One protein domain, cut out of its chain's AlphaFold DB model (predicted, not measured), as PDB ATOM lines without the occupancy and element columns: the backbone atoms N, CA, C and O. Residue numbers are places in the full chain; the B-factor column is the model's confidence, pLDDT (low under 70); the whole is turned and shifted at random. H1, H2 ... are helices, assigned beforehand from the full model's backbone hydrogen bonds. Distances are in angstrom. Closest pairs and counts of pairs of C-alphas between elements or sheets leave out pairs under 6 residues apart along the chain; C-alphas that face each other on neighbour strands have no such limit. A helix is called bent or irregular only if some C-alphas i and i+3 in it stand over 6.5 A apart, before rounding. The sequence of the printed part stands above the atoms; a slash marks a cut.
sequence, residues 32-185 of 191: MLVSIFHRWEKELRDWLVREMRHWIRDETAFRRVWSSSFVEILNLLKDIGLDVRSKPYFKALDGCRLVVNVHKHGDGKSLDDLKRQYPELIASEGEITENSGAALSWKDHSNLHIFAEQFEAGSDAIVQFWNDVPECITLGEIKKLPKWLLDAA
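What this domain is: This is residues 32 to 185 of the 191 residues of an uncharacterized protein of Paracoccus zhejiangensis (UniProt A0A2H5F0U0). What does the model look like at first sight? Two long helices, H1 and H7, run the same way side by side, touching along part of their length, and H4 packs across both at a steep tilt. H2 folds back along the later part of H1 at one end of an elongated body, with H3 and H8 by it, while H5 packs on H4 and H6 lies at the other end. What is it made of, and how large is it? The printed part has 154 residues with eight named helices, H1 to H8 in chain order, and no named strand: all helix. It is only just compact, close to loose, with a radius of gyration of the C-alphas of 17.5 A, and spans 54 by 29 by 26 A.

Where its parts are: Where do the first helices run? H1, residues 32 to 52, begins at C-alpha 32 (-77.967, 67.756, 11.098) and is 29.8 A long. H2 is residues 59 to 67, H3 residues 70 to 79, and H4 residues 90 to 105, 22.3 A. What follows? H5 is residues 109 to 117, H6 residues 125 to 137, and H7 residues 148 to 164, 24.1 A, beginning at C-alpha 148 (-75.559, 67.013, 0.458). H8, residues 179 to 184, ends at C-alpha 184 (-109.747, 62.546, 24.049).

How they stand to each other: What touches H1? Its residues 33 to 40 touch H7 at a shallow tilt of 11 degrees, the closest C-alphas being Leu 33 and Phe 151, 6.0 A. H4 touches H1 at 66 degrees, a steep tilt, with Val 34 and Val 100 closest, 5.6 A. H1 and H2 are a hairpin, with the C-alphas of Val 49 and Phe 62 closest, 5.7 A. What lies beyond? H4 touches H7, Ala 92 to Gly 154, 5.5 A between C-alphas, and forms a hairpin with H5 at 34.5 degrees, only just shallow, closest at Leu 98 and Ser 110, 5.3 A. H8 touches H2, the C-alphas of Ala 61 and Ala 184 being closest at 5.7 A; H3 is near H1, and H6 is close to H5 but not clearly touching, Lys 115 to Leu 136, 6.4 A between C-alphas. How are the helix backbones? In H1, H2, H3, H4, H5 and H7 every O i to N i+4 pair is within hydrogen-bond range, against 5 of 9 in H6 and 1 of 2 in H8. H6 is irregular, with C-alphas 130 and 133 9.4 A apart.

The domain as a whole: How far does it reach? The two C-alphas farthest apart, Arg 57 and Glu 130, are 56.2 A apart, and the printed part has no cut. Which link is long? That from H7 to H8, residues 165 to 178. Where is confidence low? The mean pLDDT of the printed part is 89.1, and residues 130 to 133 and 170 to 173 are under 70.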
ATOM      1  N   MET A  32     -77.234  66.513  11.310       93.94
ATOM      2  CA  MET A  32     -77.967  67.756  11.098       93.94
ATOM      3  C   MET A  32     -79.368  67.493  10.545       93.94
ATOM      4  O   MET A  32     -80.313  68.034  11.112       93.94
ATOM      5  N   LEU A  33     -79.533  66.638   9.526       93.25
ATOM      6  CA  LEU A  33     -80.843  66.296   8.955       93.25
ATOM      7  C   LEU A  33     -81.794  65.750  10.026       93.25
ATOM      8  O   LEU A  33     -82.924  66.218  10.171       93.25
ATOM      9  N   VAL A  34     -81.308  64.801  10.830       92.56
ATOM     10  CA  VAL A  34     -82.054  64.236  11.962       92.56
ATOM     11  C   VAL A  34     -82.456  65.329  12.950       92.56
ATOM     12  O   VAL A  34     -83.609  65.389  13.387       92.56
ATOM     13  N   SER A  35     -81.522  66.218  13.285       94.25
ATOM     14  CA  SER A  35     -81.745  67.289  14.255       94.25
ATOM     15  C   SER A  35     -82.773  68.312  13.767       94.25
ATOM     16  O   SER A  35     -83.707  68.634  14.507       94.25
ATOM     17  N   ILE A  36     -82.644  68.802  12.528       95.62
ATOM     18  CA  ILE A  36     -83.576  69.788  11.962       95.62
ATOM     19  C   ILE A  36     -84.962  69.181  11.756       95.62
ATOM     20  O   ILE A  36     -85.953  69.840  12.058       95.62
ATOM     21  N   PHE A  37     -85.049  67.913  11.342       95.69
ATOM     22  CA  PHE A  37     -86.330  67.244  11.148       95.69
ATOM     23  C   PHE A  37     -87.060  67.037  12.481       95.69
ATOM     24  O   PHE A  37     -88.252  67.316  12.596       95.69
ATOM     25  N   HIS A  38     -86.349  66.619  13.534       94.69
ATOM     26  CA  HIS A  38     -86.942  66.523  14.870       94.69
ATOM     27  C   HIS A  38     -87.381  67.853  15.441       94.69
ATOM     28  O   HIS A  38     -88.413  67.918  16.114       94.69
ATOM     29  N   ARG A  39     -86.589  68.898  15.213       96.75
ATOM     30  CA  ARG A  39     -86.961  70.244  15.619       96.75
ATOM     31  C   ARG A  39     -88.229  70.687  14.895       96.75
ATOM     32  O   ARG A  39     -89.173  71.095  15.563       96.75
ATOM     33  N   TRP A  40     -88.278  70.513  13.577       97.62
ATOM     34  CA  TRP A  40     -89.445  70.824  12.760       97.62
ATOM     35  C   TRP A  40     -90.703  70.077  13.226       97.62
ATOM     36  O   TRP A  40     -91.743  70.700  13.405       97.62
ATOM     37  N   GLU A  41     -90.625  68.770  13.504       96.44
ATOM     38  CA  GLU A  41     -91.790  68.000  13.965       96.44
ATOM     39  C   GLU A  41     -92.333  68.519  15.312       96.44
ATOM     40  O   GLU A  41     -93.547  68.565  15.528       96.44
ATOM     41  N   LYS A  42     -91.444  68.939  16.221       97.06
ATOM     42  CA  LYS A  42     -91.845  69.569  17.487       97.06
ATOM     43  C   LYS A  42     -92.490  70.931  17.249       97.06
ATOM     44  O   LYS A  42     -93.579  71.167  17.758       97.06
ATOM     45  N   GLU A  43     -91.866  71.778  16.433       97.50
ATOM     46  CA  GLU A  43     -92.385  73.106  16.083       97.50
ATOM     47  C   GLU A  43     -93.754  73.022  15.390       97.50
ATOM     48  O   GLU A  43     -94.639  73.829  15.678       97.50
ATOM     49  N   LEU A  44     -93.970  72.007  14.549       96.75
ATOM     50  CA  LEU A  44     -95.264  71.692  13.946       96.75
ATOM     51  C   LEU A  44     -96.322  71.382  15.009       96.75
ATOM     52  O   LEU A  44     -97.419  71.937  14.971       96.75
ATOM     53  N   ARG A  45     -96.013  70.509  15.973       97.25
ATOM     54  CA  ARG A  45     -96.950  70.163  17.056       97.25
ATOM     55  C   ARG A  45     -97.230  71.366  17.956       97.25
ATOM     56  O   ARG A  45     -98.382  71.587  18.317       97.25
ATOM     57  N   ASP A  46     -96.212  72.167  18.260       96.44
ATOM     58  CA  ASP A  46     -96.345  73.421  19.004       96.44
ATOM     59  C   ASP A  46     -97.233  74.433  18.278       96.44
ATOM     60  O   ASP A  46     -98.090  75.074  18.888       96.44
ATOM     61  N   TRP A  47     -97.023  74.616  16.974       95.44
ATOM     62  CA  TRP A  47     -97.865  75.468  16.139       95.44
ATOM     63  C   TRP A  47     -99.307  74.960  16.110       95.44
ATOM     64  O   TRP A  47    -100.224  75.718  16.415       95.44
ATOM     65  N   LEU A  48     -99.506  73.664  15.875       94.19
ATOM     66  CA  LEU A  48    -100.830  73.054  15.810       94.19
ATOM     67  C   LEU A  48    -101.588  73.190  17.138       94.19
ATOM     68  O   LEU A  48    -102.763  73.531  17.140       94.19
ATOM     69  N   VAL A  49    -100.925  72.975  18.277       93.75
ATOM     70  CA  VAL A  49    -101.540  73.179  19.598       93.75
ATOM     71  C   VAL A  49    -101.906  74.647  19.823       93.75
ATOM     72  O   VAL A  49    -102.976  74.918  20.367       93.75
ATOM     73  N   ARG A  50    -101.053  75.598  19.420       92.12
ATOM     74  CA  ARG A  50    -101.373  77.034  19.505       92.12
ATOM     75  C   ARG A  50    -102.602  77.375  18.674       92.12
ATOM     76  O   ARG A  50    -103.504  78.015  19.202       92.12
ATOM     77  N   GLU A  51    -102.669  76.865  17.450       90.00
ATOM     78  CA  GLU A  51    -103.816  77.063  16.570       90.00
ATOM     79  C   GLU A  51    -105.090  76.459  17.175       90.00
ATOM     80  O   GLU A  51    -106.119  77.118  17.304       90.00
ATOM     81  N   MET A  52    -104.999  75.223  17.669       88.00
ATOM     82  CA  MET A  52    -106.109  74.529  18.318       88.00
ATOM     83  C   MET A  52    -106.671  75.266  19.528       88.00
ATOM     84  O   MET A  52    -107.869  75.176  19.775       88.00
ATOM     85  N   ARG A  53    -105.858  76.015  20.281       88.62
ATOM     86  CA  ARG A  53    -106.333  76.795  21.440       88.62
ATOM     87  C   ARG A  53    -107.345  77.878  21.062       88.62
ATOM     88  O   ARG A  53    -108.086  78.330  21.935       88.62
ATOM     89  N   HIS A  54    -107.418  78.278  19.791       84.88
ATOM     90  CA  HIS A  54    -108.433  79.218  19.321       84.88
ATOM     91  C   HIS A  54    -109.841  78.599  19.268       84.88
ATOM     92  O   HIS A  54    -110.828  79.322  19.418       84.88
ATOM     93  N   TRP A  55    -109.950  77.273  19.123       80.69
ATOM     94  CA  TRP A  55    -111.222  76.576  18.895       80.69
ATOM     95  C   TRP A  55    -111.479  75.352  19.797       80.69
ATOM     96  O   TRP A  55    -112.621  74.908  19.902       80.69
ATOM     97  N   ILE A  56    -110.478  74.856  20.528       83.06
ATOM     98  CA  ILE A  56    -110.578  73.811  21.561       83.06
ATOM     99  C   ILE A  56    -110.119  74.372  22.908       83.06
ATOM    100  O   ILE A  56    -109.090  75.035  23.009       83.06
ATOM    101  N   ARG A  57    -110.866  74.055  23.974       81.25
ATOM    102  CA  ARG A  57    -110.531  74.437  25.360       81.25
ATOM    103  C   ARG A  57    -109.915  73.316  26.199       81.25
ATOM    104  O   ARG A  57    -109.415  73.591  27.283       81.25
ATOM    105  N   ASP A  58    -109.988  72.073  25.738       84.88
ATOM    106  CA  ASP A  58    -109.586  70.906  26.523       84.88
ATOM    107  C   ASP A  58    -108.092  70.577  26.347       84.88
ATOM    108  O   ASP A  58    -107.638  70.213  25.262       84.88
ATOM    109  N   GLU A  59    -107.318  70.665  27.431       86.69
ATOM    110  CA  GLU A  59    -105.878  70.366  27.444       86.69
ATOM    111  C   GLU A  59    -105.563  68.880  27.171       86.69
ATOM    112  O   GLU A  59    -104.429  68.533  26.817       86.69
ATOM    113  N   THR A  60    -106.528  67.964  27.329       88.88
ATOM    114  CA  THR A  60    -106.339  66.553  26.940       88.88
ATOM    115  C   THR A  60    -106.135  66.412  25.433       88.88
ATOM    116  O   THR A  60    -105.306  65.604  25.009       88.88
ATOM    117  N   ALA A  61    -106.809  67.241  24.629       88.25
ATOM    118  CA  ALA A  61    -106.680  67.265  23.178       88.25
ATOM    119  C   ALA A  61    -105.246  67.625  22.758       88.25
ATOM    120  O   ALA A  61    -104.669  66.984  21.880       88.25
ATOM    121  N   PHE A  62    -104.620  68.588  23.439       91.88
ATOM    122  CA  PHE A  62    -103.245  69.004  23.143       91.88
ATOM    123  C   PHE A  62    -102.228  67.930  23.532       91.88
ATOM    124  O   PHE A  62    -101.320  67.625  22.761       91.88
ATOM    125  N   ARG A  63    -102.405  67.276  24.688       92.50
ATOM    126  CA  ARG A  63    -101.586  66.103  25.056       92.50
ATOM    127  C   ARG A  63    -101.732  64.975  24.040       92.50
ATOM    128  O   ARG A  63    -100.759  64.285  23.727       92.50
ATOM    129  N   ARG A  64    -102.935  64.803  23.493       93.38
ATOM    130  CA  ARG A  64    -103.174  63.814  22.452       93.38
ATOM    131  C   ARG A  64    -102.390  64.153  21.183       93.38
ATOM    132  O   ARG A  64    -101.674  63.279  20.720       93.38
ATOM    133  N   VAL A  65    -102.389  65.408  20.723       95.00
ATOM    134  CA  VAL A  65    -101.540  65.868  19.599       95.00
ATOM    135  C   VAL A  65    -100.072  65.521  19.809       95.00
ATOM    136  O   VAL A  65     -99.444  65.004  18.896       95.00
ATOM    137  N   TRP A  66     -99.514  65.734  21.000       96.06
ATOM    138  CA  TRP A  66     -98.113  65.390  21.281       96.06
ATOM    139  C   TRP A  66     -97.804  63.891  21.206       96.06
ATOM    140  O   TRP A  66     -96.700  63.517  20.824       96.06
ATOM    141  N   SER A  67     -98.773  63.039  21.546       94.56
ATOM    142  CA  SER A  67     -98.625  61.576  21.515       94.56
ATOM    143  C   SER A  67     -99.056  60.929  20.194       94.56
ATOM    144  O   SER A  67     -98.852  59.729  20.012       94.56
ATOM    145  N   SER A  68     -99.648  61.695  19.275       94.75
ATOM    146  CA  SER A  68    -100.102  61.193  17.977       94.75
ATOM    147  C   SER A  68     -98.931  60.855  17.053       94.75
ATOM    148  O   SER A  68     -97.912  61.550  17.011       94.75
ATOM    149  N   SER A  69     -99.098  59.814  16.248       92.69
ATOM    150  CA  SER A  69     -98.190  59.484  15.153       92.69
ATOM    151  C   SER A  69     -98.140  60.604  14.109       92.69
ATOM    152  O   SER A  69     -99.090  61.367  13.938       92.69
ATOM    153  N   PHE A  70     -97.049  60.677  13.346       92.12
ATOM    154  CA  PHE A  70     -96.933  61.647  12.254       92.12
ATOM    155  C   PHE A  70     -98.065  61.509  11.219       92.12
ATOM    156  O   PHE A  70     -98.582  62.500  10.715       92.12
ATOM    157  N   VAL A  71     -98.516  60.279  10.951       92.50
ATOM    158  CA  VAL A  71     -99.643  60.009  10.044       92.50
ATOM    159  C   VAL A  71    -100.943  60.628  10.565       92.50
ATOM    160  O   VAL A  71    -101.677  61.226   9.776       92.50
ATOM    161  N   GLU A  72    -101.218  60.512  11.868       94.38
ATOM    162  CA  GLU A  72    -102.371  61.155  12.513       94.38
ATOM    163  C   GLU A  72    -102.276  62.684  12.450       94.38
ATOM    164  O   GLU A  72    -103.288  63.328  12.177       94.38
ATOM    165  N   ILE A  73    -101.078  63.258  12.632       96.06
ATOM    166  CA  ILE A  73    -100.849  64.706  12.493       96.06
ATOM    167  C   ILE A  73    -101.144  65.177  11.069       96.06
ATOM    168  O   ILE A  73    -101.917  66.111  10.891       96.06
ATOM    169  N   LEU A  74    -100.616  64.507  10.043       94.94
ATOM    170  CA  LEU A  74    -100.895  64.868   8.650       94.94
ATOM    171  C   LEU A  74    -102.385  64.749   8.288       94.94
ATOM    172  O   LEU A  74    -102.886  65.516   7.469       94.94
ATOM    173  N   ASN A  75    -103.095  63.774   8.864       93.69
ATOM    174  CA  ASN A  75    -104.542  63.650   8.670       93.69
ATOM    175  C   ASN A  75    -105.282  64.828   9.303       93.69
ATOM    176  O   ASN A  75    -106.146  65.405   8.653       93.69
ATOM    177  N   LEU A  76    -104.894  65.224  10.519       92.81
ATOM    178  CA  LEU A  76    -105.445  66.406  11.173       92.81
ATOM    179  C   LEU A  76    -105.167  67.683  10.367       92.81
ATOM    180  O   LEU A  76    -106.089  68.461  10.171       92.81
ATOM    181  N   LEU A  77    -103.946  67.875   9.850       93.38
ATOM    182  CA  LEU A  77    -103.615  69.020   8.991       93.38
ATOM    183  C   LEU A  77    -104.525  69.087   7.758       93.38
ATOM    184  O   LEU A  77    -105.080  70.138   7.450       93.38
ATOM    185  N   LYS A  78    -104.752  67.951   7.091       92.56
ATOM    186  CA  LYS A  78    -105.670  67.870   5.947       92.56
ATOM    187  C   LYS A  78    -107.108  68.228   6.331       92.56
ATOM    188  O   LYS A  78    -107.794  68.928   5.585       92.56
ATOM    189  N   ASP A  79    -107.555  67.736   7.478       88.88
ATOM    190  CA  ASP A  79    -108.895  67.949   8.022       88.88
ATOM    191  C   ASP A  79    -109.170  69.425   8.384       88.88
ATOM    192  O   ASP A  79    -110.311  69.882   8.267       88.88
ATOM    193  N   ILE A  80    -108.126  70.178   8.754       87.25
ATOM    194  CA  ILE A  80    -108.171  71.627   9.025       87.25
ATOM    195  C   ILE A  80    -107.794  72.493   7.806       87.25
ATOM    196  O   ILE A  80    -107.596  73.692   7.947       87.25
ATOM    197  N   GLY A  81    -107.702  71.898   6.610       88.31
ATOM    198  CA  GLY A  81    -107.543  72.623   5.342       88.31
ATOM    199  C   GLY A  81    -106.142  72.599   4.719       88.31
ATOM    200  O   GLY A  81    -105.995  72.991   3.563       88.31
ATOM    201  N   LEU A  82    -105.130  72.068   5.408       90.94
ATOM    202  CA  LEU A  82    -103.752  71.974   4.920       90.94
ATOM    203  C   LEU A  82    -103.427  70.550   4.438       90.94
ATOM    204  O   LEU A  82    -102.908  69.715   5.182       90.94
ATOM    205  N   ASP A  83    -103.725  70.239   3.171       93.50
ATOM    206  CA  ASP A  83    -103.417  68.923   2.586       93.50
ATOM    207  C   ASP A  83    -101.936  68.793   2.196       93.50
ATOM    208  O   ASP A  83    -101.577  68.794   1.017       93.50
ATOM    209  N   VAL A  84    -101.077  68.643   3.207       95.50
ATOM    210  CA  VAL A  84     -99.618  68.491   3.068       95.50
ATOM    211  C   VAL A  84     -99.248  67.397   2.066       95.50
ATOM    212  O   VAL A  84     -98.318  67.572   1.291       95.50
ATOM    213  N   ARG A  85     -99.990  66.281   2.027       95.88
ATOM    214  CA  ARG A  85     -99.667  65.138   1.153       95.88
ATOM    215  C   ARG A  85     -99.848  65.431  -0.333       95.88
ATOM    216  O   ARG A  85     -99.290  64.720  -1.160       95.88
ATOM    217  N   SER A  86    -100.637  66.451  -0.665       96.19
ATOM    218  CA  SER A  86    -100.834  66.902  -2.046       96.19
ATOM    219  C   SER A  86     -99.724  67.833  -2.543       96.19
ATOM    220  O   SER A  86     -99.684  68.164  -3.726       96.19
ATOM    221  N   LYS A  87     -98.833  68.279  -1.649       97.19
ATOM    222  CA  LYS A  87     -97.840  69.316  -1.932       97.19
ATOM    223  C   LYS A  87     -96.546  68.716  -2.488       97.19
ATOM    224  O   LYS A  87     -96.153  67.621  -2.078       97.19
ATOM    225  N   PRO A  88     -95.833  69.436  -3.375       96.50
ATOM    226  CA  PRO A  88     -94.627  68.917  -4.026       96.50
ATOM    227  C   PRO A  88     -93.500  68.587  -3.035       96.50
ATOM    228  O   PRO A  88     -92.765  67.624  -3.237       96.50
ATOM    229  N   TYR A  89     -93.404  69.326  -1.928       96.62
ATOM    230  CA  TYR A  89     -92.387  69.113  -0.896       96.62
ATOM    231  C   TYR A  89     -92.642  67.873  -0.016       96.62
ATOM    232  O   TYR A  89     -91.768  67.468   0.752       96.62
ATOM    233  N   PHE A  90     -93.818  67.237  -0.105       96.62
ATOM    234  CA  PHE A  90     -94.169  66.116   0.771       96.62
ATOM    235  C   PHE A  90     -93.248  64.910   0.596       96.62
ATOM    236  O   PHE A  90     -92.891  64.275   1.587       96.62
ATOM    237  N   LYS A  91     -92.832  64.622  -0.645       95.25
ATOM    238  CA  LYS A  91     -91.948  63.490  -0.955       95.25
ATOM    239  C   LYS A  91     -90.660  63.557  -0.125       95.25
ATOM    240  O   LYS A  91     -90.274  62.579   0.507       95.25
ATOM    241  N   ALA A  92     -90.036  64.733  -0.089       95.12
ATOM    242  CA  ALA A  92     -88.813  64.968   0.667       95.12
ATOM    243  C   ALA A  92     -89.054  64.900   2.186       95.12
ATOM    244  O   ALA A  92     -88.295  64.235   2.886       95.12
ATOM    245  N   LEU A  93     -90.141  65.493   2.702       96.12
ATOM    246  CA  LEU A  93     -90.479  65.399   4.132       96.12
ATOM    247  C   LEU A  93     -90.715  63.956   4.595       96.12
ATOM    248  O   LEU A  93     -90.249  63.559   5.664       96.12
ATOM    249  N   ASP A  94     -91.454  63.166   3.817       96.00
ATOM    250  CA  ASP A  94     -91.740  61.775   4.164       96.00
ATOM    251  C   ASP A  94     -90.496  60.883   4.025       96.00
ATOM    252  O   ASP A  94     -90.275  60.012   4.870       96.00
ATOM    253  N   GLY A  95     -89.629  61.163   3.046       94.31
ATOM    254  CA  GLY A  95     -88.290  60.579   2.956       94.31
ATOM    255  C   GLY A  95     -87.463  60.847   4.217       94.31
ATOM    256  O   GLY A  95     -87.003  59.900   4.857       94.31
ATOM    257  N   CYS A  96     -87.361  62.111   4.648       94.56
ATOM    258  CA  CYS A  96     -86.675  62.494   5.888       94.56
ATOM    259  C   CYS A  96     -87.236  61.759   7.110       94.56
ATOM    260  O   CYS A  96     -86.476  61.222   7.914       94.56
ATOM    261  N   ARG A  97     -88.566  61.663   7.238       94.94
ATOM    262  CA  ARG A  97     -89.208  60.908   8.324       94.94
ATOM    263  C   ARG A  97     -88.748  59.454   8.361       94.94
ATOM    264  O   ARG A  97     -88.474  58.925   9.438       94.94
ATOM    265  N   LEU A  98     -88.724  58.785   7.208       95.00
ATOM    266  CA  LEU A  98     -88.328  57.382   7.125       95.00
ATOM    267  C   LEU A  98     -86.844  57.207   7.436       95.00
ATOM    268  O   LEU A  98     -86.523  56.361   8.263       95.00
ATOM    269  N   VAL A  99     -85.975  58.053   6.880       93.31
ATOM    270  CA  VAL A  99     -84.533  58.093   7.185       93.31
ATOM    271  C   VAL A  99     -84.289  58.205   8.685       93.31
ATOM    272  O   VAL A  99     -83.587  57.389   9.282       93.31
ATOM    273  N   VAL A 100     -84.927  59.184   9.318       92.38
ATOM    274  CA  VAL A 100     -84.790  59.446  10.750       92.38
ATOM    275  C   VAL A 100     -85.299  58.273  11.588       92.38
ATOM    276  O   VAL A 100     -84.694  57.916  12.598       92.38
ATOM    277  N   ASN A 101     -86.397  57.639  11.177       93.56
ATOM    278  CA  ASN A 101     -86.923  56.474  11.879       93.56
ATOM    279  C   ASN A 101     -86.034  55.235  11.716       93.56
ATOM    280  O   ASN A 101     -85.859  54.504  12.690       93.56
ATOM    281  N   VAL A 102     -85.474  55.000  10.525       93.69
ATOM    282  CA  VAL A 102     -84.504  53.919  10.284       93.69
ATOM    283  C   VAL A 102     -83.250  54.149  11.119       93.69
ATOM    284  O   VAL A 102     -82.799  53.232  11.790       93.69
ATOM    285  N   HIS A 103     -82.747  55.383  11.196       89.69
ATOM    286  CA  HIS A 103     -81.604  55.707  12.051       89.69
ATOM    287  C   HIS A 103     -81.834  55.346  13.525       89.69
ATOM    288  O   HIS A 103     -80.943  54.842  14.200       89.69
ATOM    289  N   LYS A 104     -83.041  55.606  14.037       87.88
ATOM    290  CA  LYS A 104     -83.388  55.342  15.439       87.88
ATOM    291  C   LYS A 104     -83.613  53.875  15.760       87.88
ATOM    292  O   LYS A 104     -83.340  53.452  16.881       87.88
ATOM    293  N   HIS A 105     -84.240  53.155  14.840       91.44
ATOM    294  CA  HIS A 105     -84.819  51.843  15.121       91.44
ATOM    295  C   HIS A 105     -84.152  50.708  14.345       91.44
ATOM    296  O   HIS A 105     -84.442  49.551  14.629       91.44
ATOM    297  N   GLY A 106     -83.255  51.027  13.411       91.62
ATOM    298  CA  GLY A 106     -82.615  50.068  12.529       91.62
ATOM    299  C   GLY A 106     -83.614  49.429  11.568       91.62
ATOM    300  O   GLY A 106     -84.501  50.093  11.013       91.62
ATOM    301  N   ASP A 107     -83.464  48.122  11.384       92.44
ATOM    302  CA  ASP A 107     -84.285  47.339  10.469       92.44
ATOM    303  C   ASP A 107     -85.723  47.205  10.979       92.44
ATOM    304  O   ASP A 107     -85.989  46.854  12.129       92.44
ATOM    305  N   GLY A 108     -86.682  47.467  10.096       93.81
ATOM    306  CA  GLY A 108     -88.096  47.317  10.404       93.81
ATOM    307  C   GLY A 108     -88.981  48.063   9.422       93.81
ATOM    308  O   GLY A 108     -88.564  48.433   8.328       93.81
ATOM    309  N   LYS A 109     -90.211  48.360   9.847       94.06
ATOM    310  CA  LYS A 109     -91.245  48.931   8.972       94.06
ATOM    311  C   LYS A 109     -90.801  50.191   8.221       94.06
ATOM    312  O   LYS A 109     -91.155  50.358   7.062       94.06
ATOM    313  N   SER A 110     -90.048  51.082   8.869       93.75
ATOM    314  CA  SER A 110     -89.585  52.309   8.206       93.75
ATOM    315  C   SER A 110     -88.563  52.016   7.107       93.75
ATOM    316  O   SER A 110     -88.578  52.696   6.090       93.75
ATOM    317  N   LEU A 111     -87.728  50.987   7.276       94.44
ATOM    318  CA  LEU A 111     -86.790  50.540   6.251       94.44
ATOM    319  C   LEU A 111     -87.536  49.893   5.078       94.44
ATOM    320  O   LEU A 111     -87.257  50.214   3.926       94.44
ATOM    321  N   ASP A 112     -88.530  49.050   5.359       94.12
ATOM    322  CA  ASP A 112     -89.378  48.445   4.322       94.12
ATOM    323  C   ASP A 112     -90.128  49.513   3.514       94.12
ATOM    324  O   ASP A 112     -90.239  49.444   2.288       94.12
ATOM    325  N   ASP A 113     -90.644  50.529   4.208       94.50
ATOM    326  CA  ASP A 113     -91.331  51.658   3.598       94.50
ATOM    327  C   ASP A 113     -90.367  52.537   2.782       94.50
ATOM    328  O   ASP A 113     -90.769  52.993   1.709       94.50
ATOM    329  N   LEU A 114     -89.120  52.725   3.242       93.31
ATOM    330  CA  LEU A 114     -88.058  53.456   2.538       93.31
ATOM    331  C   LEU A 114     -87.675  52.744   1.238       93.31
ATOM    332  O   LEU A 114     -87.752  53.351   0.176       93.31
ATOM    333  N   LYS A 115     -87.368  51.442   1.291       92.50
ATOM    334  CA  LYS A 115     -87.035  50.633   0.104       92.50
ATOM    335  C   LYS A 115     -88.139  50.670  -0.954       92.50
ATOM    336  O   LYS A 115     -87.856  50.663  -2.145       92.50
ATOM    337  N   ARG A 116     -89.403  50.688  -0.522       91.81
ATOM    338  CA  ARG A 116     -90.559  50.674  -1.427       91.81
ATOM    339  C   ARG A 116     -90.850  52.036  -2.057       91.81
ATOM    340  O   ARG A 116     -91.299  52.076  -3.196       91.81
ATOM    341  N   GLN A 117     -90.693  53.123  -1.303       92.25
ATOM    342  CA  GLN A 117     -91.174  54.452  -1.710       92.25
ATOM    343  C   GLN A 117     -90.054  55.400  -2.137       92.25
ATOM    344  O   GLN A 117     -90.285  56.240  -3.004       92.25
ATOM    345  N   TYR A 118     -88.868  55.250  -1.546       91.38
ATOM    346  CA  TYR A 118     -87.702  56.107  -1.756       91.38
ATOM    347  C   TYR A 118     -86.413  55.269  -1.864       91.38
ATOM    348  O   TYR A 118     -85.488  55.450  -1.063       91.38
ATOM    349  N   PRO A 119     -86.342  54.301  -2.802       89.56
ATOM    350  CA  PRO A 119     -85.170  53.437  -2.949       89.56
ATOM    351  C   PRO A 119     -83.875  54.220  -3.220       89.56
ATOM    352  O   PRO A 119     -82.803  53.746  -2.858       89.56
ATOM    353  N   GLU A 120     -83.970  55.435  -3.770       87.44
ATOM    354  CA  GLU A 120     -82.844  56.347  -4.001       87.44
ATOM    355  C   GLU A 120     -82.091  56.761  -2.725       87.44
ATOM    356  O   GLU A 120     -80.983  57.278  -2.807       87.44
ATOM    357  N   LEU A 121     -82.676  56.542  -1.540       88.12
ATOM    358  CA  LEU A 121     -82.064  56.866  -0.245       88.12
ATOM    359  C   LEU A 121     -81.245  55.706   0.351       88.12
ATOM    360  O   LEU A 121     -80.663  55.856   1.423       88.12
ATOM    361  N   ILE A 122     -81.229  54.539  -0.302       88.81
ATOM    362  CA  ILE A 122     -80.527  53.335   0.183       88.81
ATOM    363  C   ILE A 122     -79.815  52.540  -0.925       88.81
ATOM    364  O   ILE A 122     -79.030  51.626  -0.657       88.81
ATOM    365  N   ALA A 123     -80.088  52.872  -2.184       86.38
ATOM    366  CA  ALA A 123     -79.489  52.245  -3.346       86.38
ATOM    367  C   ALA A 123     -79.152  53.294  -4.408       86.38
ATOM    368  O   ALA A 123     -79.867  54.279  -4.590       86.38
ATOM    369  N   SER A 124     -78.055  53.054  -5.120       82.62
ATOM    370  CA  SER A 124     -77.650  53.844  -6.280       82.62
ATOM    371  C   SER A 124     -78.579  53.614  -7.477       82.62
ATOM    372  O   SER A 124     -79.277  52.604  -7.567       82.62
ATOM    373  N   GLU A 125     -78.556  54.529  -8.447       81.94
ATOM    374  CA  GLU A 125     -79.379  54.429  -9.661       81.94
ATOM    375  C   GLU A 125     -79.127  53.127 -10.447       81.94
ATOM    376  O   GLU A 125     -80.070  52.500 -10.935       81.94
ATOM    377  N   GLY A 126     -77.875  52.659 -10.500       79.81
ATOM    378  CA  GLY A 126     -77.528  51.372 -11.115       79.81
ATOM    379  C   GLY A 126     -78.168  50.181 -10.391       79.81
ATOM    380  O   GLY A 126     -78.756  49.303 -11.019       79.81
ATOM    381  N   GLU A 127     -78.149  50.185  -9.056       80.81
ATOM    382  CA  GLU A 127     -78.771  49.130  -8.242       80.81
ATOM    383  C   GLU A 127     -80.303  49.117  -8.372       80.81
ATOM    384  O   GLU A 127     -80.930  48.057  -8.313       80.81
ATOM    385  N   ILE A 128     -80.915  50.285  -8.579       81.56
ATOM    386  CA  ILE A 128     -82.362  50.419  -8.785       81.56
ATOM    387  C   ILE A 128     -82.767  49.932 -10.184       81.56
ATOM    388  O   ILE A 128     -83.820  49.317 -10.337       81.56
ATOM    389  N   THR A 129     -81.963  50.179 -11.215       79.19
ATOM    390  CA  THR A 129     -82.344  49.900 -12.610       79.19
ATOM    391  C   THR A 129     -82.107  48.452 -13.041       79.19
ATOM    392  O   THR A 129     -82.917  47.916 -13.797       79.19
ATOM    393  N   GLU A 130     -81.057  47.785 -12.548       63.38
ATOM    394  CA  GLU A 130     -80.650  46.476 -13.087       63.38
ATOM    395  C   GLU A 130     -81.304  45.260 -12.408       63.38
ATOM    396  O   GLU A 130     -81.408  44.206 -13.036       63.38
ATOM    397  N   ASN A 131     -81.785  45.364 -11.160       62.94
ATOM    398  CA  ASN A 131     -82.502  44.269 -10.480       62.94
ATOM    399  C   ASN A 131     -83.193  44.733  -9.178       62.94
ATOM    400  O   ASN A 131     -82.992  44.129  -8.120       62.94
ATOM    401  N   SER A 132     -83.969  45.825  -9.237       65.19
ATOM    402  CA  SER A 132     -84.493  46.574  -8.071       65.19
ATOM    403  C   SER A 132     -84.951  45.717  -6.887       65.19
ATOM    404  O   SER A 132     -84.561  45.972  -5.749       65.19
ATOM    405  N   GLY A 133     -85.754  44.677  -7.128       67.25
ATOM    406  CA  GLY A 133     -86.299  43.831  -6.063       67.25
ATOM    407  C   GLY A 133     -85.240  43.011  -5.324       67.25
ATOM    408  O   GLY A 133     -85.234  42.981  -4.093       67.25
ATOM    409  N   ALA A 134     -84.317  42.371  -6.050       73.38
ATOM    410  CA  ALA A 134     -83.244  41.594  -5.433       73.38
ATOM    411  C   ALA A 134     -82.179  42.512  -4.819       73.38
ATOM    412  O   ALA A 134     -81.728  42.244  -3.708       73.38
ATOM    413  N   ALA A 135     -81.836  43.616  -5.491       75.31
ATOM    414  CA  ALA A 135     -80.846  44.579  -5.019       75.31
ATOM    415  C   ALA A 135     -81.252  45.256  -3.696       75.31
ATOM    416  O   ALA A 135     -80.444  45.406  -2.789       75.31
ATOM    417  N   LEU A 136     -82.529  45.608  -3.538       82.69
ATOM    418  CA  LEU A 136     -83.025  46.218  -2.301       82.69
ATOM    419  C   LEU A 136     -83.237  45.191  -1.180       82.69
ATOM    420  O   LEU A 136     -83.280  45.560  -0.004       82.69
ATOM    421  N   SER A 137     -83.377  43.902  -1.512       83.12
ATOM    422  CA  SER A 137     -83.674  42.864  -0.518       83.12
ATOM    423  C   SER A 137     -82.539  42.663   0.492       83.12
ATOM    424  O   SER A 137     -82.825  42.492   1.673       83.12
ATOM    425  N   TRP A 138     -81.277  42.770   0.058       85.38
ATOM    426  CA  TRP A 138     -80.096  42.584   0.910       85.38
ATOM    427  C   TRP A 138     -79.635  43.848   1.642       85.38
ATOM    428  O   TRP A 138     -78.757  43.755   2.492       85.38
ATOM    429  N   LYS A 139     -80.210  45.015   1.331       88.81
ATOM    430  CA  LYS A 139     -79.877  46.271   2.015       88.81
ATOM    431  C   LYS A 139     -80.422  46.272   3.442       88.81
ATOM    432  O   LYS A 139     -81.565  45.871   3.657       88.81
ATOM    433  N   ASP A 140     -79.675  46.797   4.393       91.31
ATOM    434  CA  ASP A 140     -80.121  47.014   5.770       91.31
ATOM    435  C   ASP A 140     -79.946  48.490   6.171       91.31
ATOM    436  O   ASP A 140     -79.568  49.336   5.355       91.31
ATOM    437  N   HIS A 141     -80.266  48.838   7.417       88.81
ATOM    438  CA  HIS A 141     -80.118  50.205   7.925       88.81
ATOM    439  C   HIS A 141     -78.694  50.788   7.798       88.81
ATOM    440  O   HIS A 141     -78.558  52.010   7.787       88.81
ATOM    441  N   SER A 142     -77.645  49.960   7.691       88.50
ATOM    442  CA  SER A 142     -76.258  50.420   7.528       88.50
ATOM    443  C   SER A 142     -75.971  50.975   6.132       88.50
ATOM    444  O   SER A 142     -75.010  51.716   5.952       88.50
ATOM    445  N   ASN A 143     -76.826  50.672   5.152       88.75
ATOM    446  CA  ASN A 143     -76.721  51.208   3.796       88.75
ATOM    447  C   ASN A 143     -77.341  52.601   3.643       88.75
ATOM    448  O   ASN A 143     -77.451  53.098   2.522       88.75
ATOM    449  N   LEU A 144     -77.807  53.214   4.732       86.75
ATOM    450  CA  LEU A 144     -78.429  54.524   4.673       86.75
ATOM    451  C   LEU A 144     -77.352  55.608   4.630       86.75
ATOM    452  O   LEU A 144     -76.667  55.863   5.619       86.75
ATOM    453  N   HIS A 145     -77.249  56.274   3.484       77.25
ATOM    454  CA  HIS A 145     -76.333  57.389   3.270       77.25
ATOM    455  C   HIS A 145     -77.127  58.650   2.939       77.25
ATOM    456  O   HIS A 145     -78.082  58.620   2.165       77.25
ATOM    457  N   ILE A 146     -76.733  59.764   3.554       80.38
ATOM    458  CA  ILE A 146     -77.292  61.087   3.277       80.38
ATOM    459  C   ILE A 146     -76.168  61.934   2.708       80.38
ATOM    460  O   ILE A 146     -75.218  62.274   3.417       80.38
ATOM    461  N   PHE A 147     -76.295  62.275   1.431       81.12
ATOM    462  CA  PHE A 147     -75.407  63.216   0.770       81.12
ATOM    463  C   PHE A 147     -75.964  64.638   0.893       81.12
ATOM    464  O   PHE A 147     -77.037  64.876   1.466       81.12
ATOM    465  N   ALA A 148     -75.197  65.603   0.390       87.06
ATOM    466  CA  ALA A 148     -75.559  67.013   0.458       87.06
ATOM    467  C   ALA A 148     -76.917  67.272  -0.208       87.06
ATOM    468  O   ALA A 148     -77.741  68.000   0.335       87.06
ATOM    469  N   GLU A 149     -77.195  66.586  -1.311       89.00
ATOM    470  CA  GLU A 149     -78.415  66.715  -2.098       89.00
ATOM    471  C   GLU A 149     -79.660  66.296  -1.301       89.00
ATOM    472  O   GLU A 149     -80.685  66.977  -1.342       89.00
ATOM    473  N   GLN A 150     -79.591  65.200  -0.531       88.94
ATOM    474  CA  GLN A 150     -80.709  64.780   0.325       88.94
ATOM    475  C   GLN A 150     -80.893  65.721   1.519       88.94
ATOM    476  O   GLN A 150     -82.030  65.981   1.920       88.94
ATOM    477  N   PHE A 151     -79.796  66.238   2.080       92.25
ATOM    478  CA  PHE A 151     -79.865  67.237   3.144       92.25
ATOM    479  C   PHE A 151     -80.546  68.523   2.657       92.25
ATOM    480  O   PHE A 151     -81.481  69.002   3.303       92.25
ATOM    481  N   GLU A 152     -80.126  69.046   1.504       94.50
ATOM    482  CA  GLU A 152     -80.703  70.237   0.874       94.50
ATOM    483  C   GLU A 152     -82.183  70.028   0.551       94.50
ATOM    484  O   GLU A 152     -83.015  70.812   1.000       94.50
ATOM    485  N   ALA A 153     -82.541  68.916  -0.102       94.25
ATOM    486  CA  ALA A 153     -83.935  68.593  -0.401       94.25
ATOM    487  C   ALA A 153     -84.808  68.521   0.865       94.25
ATOM    488  O   ALA A 153     -85.951  68.981   0.862       94.25
ATOM    489  N   GLY A 154     -84.278  67.967   1.960       94.62
ATOM    490  CA  GLY A 154     -84.967  67.919   3.250       94.62
ATOM    491  C   GLY A 154     -85.146  69.299   3.884       94.62
ATOM    492  O   GLY A 154     -86.238  69.628   4.350       94.62
ATOM    493  N   SER A 155     -84.091  70.115   3.876       96.12
ATOM    494  CA  SER A 155     -84.111  71.487   4.391       96.12
ATOM    495  C   SER A 155     -85.078  72.372   3.597       96.12
ATOM    496  O   SER A 155     -85.941  73.033   4.180       96.12
ATOM    497  N   ASP A 156     -85.006  72.331   2.267       98.00
ATOM    498  CA  ASP A 156     -85.885  73.087   1.377       98.00
ATOM    499  C   ASP A 156     -87.346  72.680   1.544       98.00
ATOM    500  O   ASP A 156     -88.236  73.531   1.515       98.00
ATOM    501  N   ALA A 157     -87.616  71.394   1.767       98.00
ATOM    502  CA  ALA A 157     -88.969  70.917   2.008       98.00
ATOM    503  C   ALA A 157     -89.553  71.433   3.332       98.00
ATOM    504  O   ALA A 157     -90.743  71.747   3.389       98.00
ATOM    505  N   ILE A 158     -88.730  71.575   4.378       98.12
ATOM    506  CA  ILE A 158     -89.131  72.204   5.647       98.12
ATOM    507  C   ILE A 158     -89.451  73.691   5.438       98.12
ATOM    508  O   ILE A 158     -90.457  74.182   5.952       98.12
ATOM    509  N   VAL A 159     -88.633  74.408   4.664       98.12
ATOM    510  CA  VAL A 159     -88.879  75.823   4.337       98.12
ATOM    511  C   VAL A 159     -90.165  75.980   3.526       98.12
ATOM    512  O   VAL A 159     -91.019  76.795   3.871       98.12
ATOM    513  N   GLN A 160     -90.343  75.174   2.478       98.19
ATOM    514  CA  GLN A 160     -91.553  75.187   1.655       98.19
ATOM    515  C   GLN A 160     -92.803  74.836   2.462       98.19
ATOM    516  O   GLN A 160     -93.839  75.462   2.256       98.19
ATOM    517  N   PHE A 161     -92.702  73.895   3.405       97.88
ATOM    518  CA  PHE A 161     -93.786  73.603   4.334       97.88
ATOM    519  C   PHE A 161     -94.194  74.850   5.117       97.88
ATOM    520  O   PHE A 161     -95.368  75.202   5.106       97.88
ATOM    521  N   TRP A 162     -93.249  75.543   5.760       97.44
ATOM    522  CA  TRP A 162     -93.583  76.731   6.549       97.44
ATOM    523  C   TRP A 162     -94.105  77.893   5.704       97.44
ATOM    524  O   TRP A 162     -94.954  78.635   6.181       97.44
ATOM    525  N   ASN A 163     -93.658  78.019   4.454       96.38
ATOM    526  CA  ASN A 163     -94.205  79.003   3.516       96.38
ATOM    527  C   ASN A 163     -95.647  78.684   3.078       96.38
ATOM    528  O   ASN A 163     -96.368  79.590   2.670       96.38
ATOM    529  N   ASP A 164     -96.055  77.412   3.120       94.75
ATOM    530  CA  ASP A 164     -97.412  76.962   2.773       94.75
ATOM    531  C   ASP A 164     -98.362  76.946   3.982       94.75
ATOM    532  O   ASP A 164     -99.582  76.890   3.816       94.75
ATOM    533  N   VAL A 165     -97.822  76.990   5.204       93.25
ATOM    534  CA  VAL A 165     -98.617  77.086   6.433       93.25
ATOM    535  C   VAL A 165     -99.277  78.472   6.500       93.25
ATOM    536  O   VAL A 165     -98.576  79.483   6.443       93.25
ATOM    537  N   PRO A 166    -100.612  78.550   6.646       88.88
ATOM    538  CA  PRO A 166    -101.302  79.830   6.755       88.88
ATOM    539  C   PRO A 166    -100.980  80.529   8.084       88.88
ATOM    540  O   PRO A 166    -100.658  79.883   9.082       88.88
ATOM    541  N   GLU A 167    -101.120  81.858   8.116       83.62
ATOM    542  CA  GLU A 167    -100.909  82.650   9.338       83.62
ATOM    543  C   GLU A 167    -101.875  82.261  10.470       83.62
ATOM    544  O   GLU A 167    -101.498  82.292  11.642       83.62
ATOM    545  N   CYS A 168    -103.107  81.884  10.120       79.31
ATOM    546  CA  CYS A 168    -104.118  81.357  11.032       79.31
ATOM    547  C   CYS A 168    -105.043  80.378  10.299       79.31
ATOM    548  O   CYS A 168    -105.180  80.445   9.076       79.31
ATOM    549  N   ILE A 169    -105.692  79.481  11.042       80.88
ATOM    550  CA  ILE A 169    -106.733  78.598  10.511       80.88
ATOM    551  C   ILE A 169    -108.084  79.117  10.980       80.88
ATOM    552  O   ILE A 169    -108.364  79.242  12.174       80.88
ATOM    553  N   THR A 170    -108.972  79.407  10.037       69.69
ATOM    554  CA  THR A 170    -110.320  79.846  10.390       69.69
ATOM    555  C   THR A 170    -111.219  78.642  10.671       69.69
ATOM    556  O   THR A 170    -111.167  77.619   9.994       69.69
ATOM    557  N   LEU A 171    -112.104  78.762  11.668       66.31
ATOM    558  CA  LEU A 171    -113.060  77.706  12.046       66.31
ATOM    559  C   LEU A 171    -113.880  77.167  10.856       66.31
ATOM    560  O   LEU A 171    -114.222  75.988  10.836       66.31
ATOM    561  N   GLY A 172    -114.165  78.009   9.856       66.06
ATOM    562  CA  GLY A 172    -114.912  77.625   8.653       66.06
ATOM    563  C   GLY A 172    -114.158  76.689   7.699       66.06
ATOM    564  O   GLY A 172    -114.787  76.052   6.857       66.06
ATOM    565  N   GLU A 173    -112.837  76.574   7.830       68.00
ATOM    566  CA  GLU A 173    -111.995  75.695   7.005       68.00
ATOM    567  C   GLU A 173    -111.887  74.279   7.584       68.00
ATOM    568  O   GLU A 173    -111.502  73.340   6.878       68.00
ATOM    569  N   ILE A 174    -112.279  74.098   8.851       76.88
ATOM    570  CA  ILE A 174    -112.252  72.806   9.535       76.88
ATOM    571  C   ILE A 174    -113.394  71.941   9.006       76.88
ATOM    572  O   ILE A 174    -114.558  72.097   9.377       76.88
ATOM    573  N   LYS A 175    -113.056  70.970   8.156       74.12
ATOM    574  CA  LYS A 175    -114.045  70.062   7.558       74.12
ATOM    575  C   LYS A 175    -114.594  69.078   8.580       74.12
ATOM    576  O   LYS A 175    -115.778  68.745   8.555       74.12
ATOM    577  N   LYS A 176    -113.713  68.549   9.430       79.50
ATOM    578  CA  LYS A 176    -114.034  67.507  10.406       79.50
ATOM    579  C   LYS A 176    -112.891  67.347  11.393       79.50
ATOM    580  O   LYS A 176    -111.750  67.298  10.975       79.50
ATOM    581  N   LEU A 177    -113.176  67.168  12.678       82.69
ATOM    582  CA  LEU A 177    -112.139  66.770  13.632       82.69
ATOM    583  C   LEU A 177    -111.997  65.243  13.687       82.69
ATOM    584  O   LEU A 177    -113.006  64.525  13.650       82.69
ATOM    585  N   PRO A 178    -110.766  64.713  13.785       85.12
ATOM    586  CA  PRO A 178    -110.549  63.280  13.800       85.12
ATOM    587  C   PRO A 178    -111.072  62.657  15.098       85.12
ATOM    588  O   PRO A 178    -110.972  63.234  16.181       85.12
ATOM    589  N   LYS A 179    -111.592  61.429  14.997       85.06
ATOM    590  CA  LYS A 179    -112.219  60.724  16.126       85.06
ATOM    591  C   LYS A 179    -111.297  60.616  17.344       85.06
ATOM    592  O   LYS A 179    -111.740  60.857  18.455       85.06
ATOM    593  N   TRP A 180    -110.010  60.333  17.137       86.44
ATOM    594  CA  TRP A 180    -109.037  60.213  18.228       86.44
ATOM    595  C   TRP A 180    -108.884  61.500  19.053       86.44
ATOM    596  O   TRP A 180    -108.457  61.433  20.204       86.44
ATOM    597  N   LEU A 181    -109.195  62.659  18.465       83.62
ATOM    598  CA  LEU A 181    -109.155  63.954  19.133       83.62
ATOM    599  C   LEU A 181    -110.456  64.210  19.902       83.62
ATOM    600  O   LEU A 181    -110.414  64.655  21.044       83.62
ATOM    601  N   LEU A 182    -111.595  63.863  19.295       82.06
ATOM    602  CA  LEU A 182    -112.921  63.956  19.916       82.06
ATOM    603  C   LEU A 182    -113.062  63.010  21.116       82.06
ATOM    604  O   LEU A 182    -113.564  63.415  22.160       82.06
ATOM    605  N   ASP A 183    -112.563  61.779  21.000       83.00
ATOM    606  CA  ASP A 183    -112.570  60.793  22.086       83.00
ATOM    607  C   ASP A 183    -111.710  61.263  23.277       83.00
ATOM    608  O   ASP A 183    -112.031  60.978  24.430       83.00
ATOM    609  N   ALA A 184    -110.623  61.999  23.011       79.62
ATOM    610  CA  ALA A 184    -109.747  62.546  24.049       79.62
ATOM    611  C   ALA A 184    -110.359  63.761  24.767       79.62
ATOM    612  O   ALA A 184    -110.021  64.010  25.924       79.62
ATOM    613  N   ALA A 185    -111.251  64.493  24.098       70.62
ATOM    614  CA  ALA A 185    -111.903  65.690  24.614       70.62
ATOM    615  C   ALA A 185    -113.402  65.697  24.243       70.62
ATOM    616  O   ALA A 185    -113.828  66.424  23.341       70.62
TER     617      ALA A 185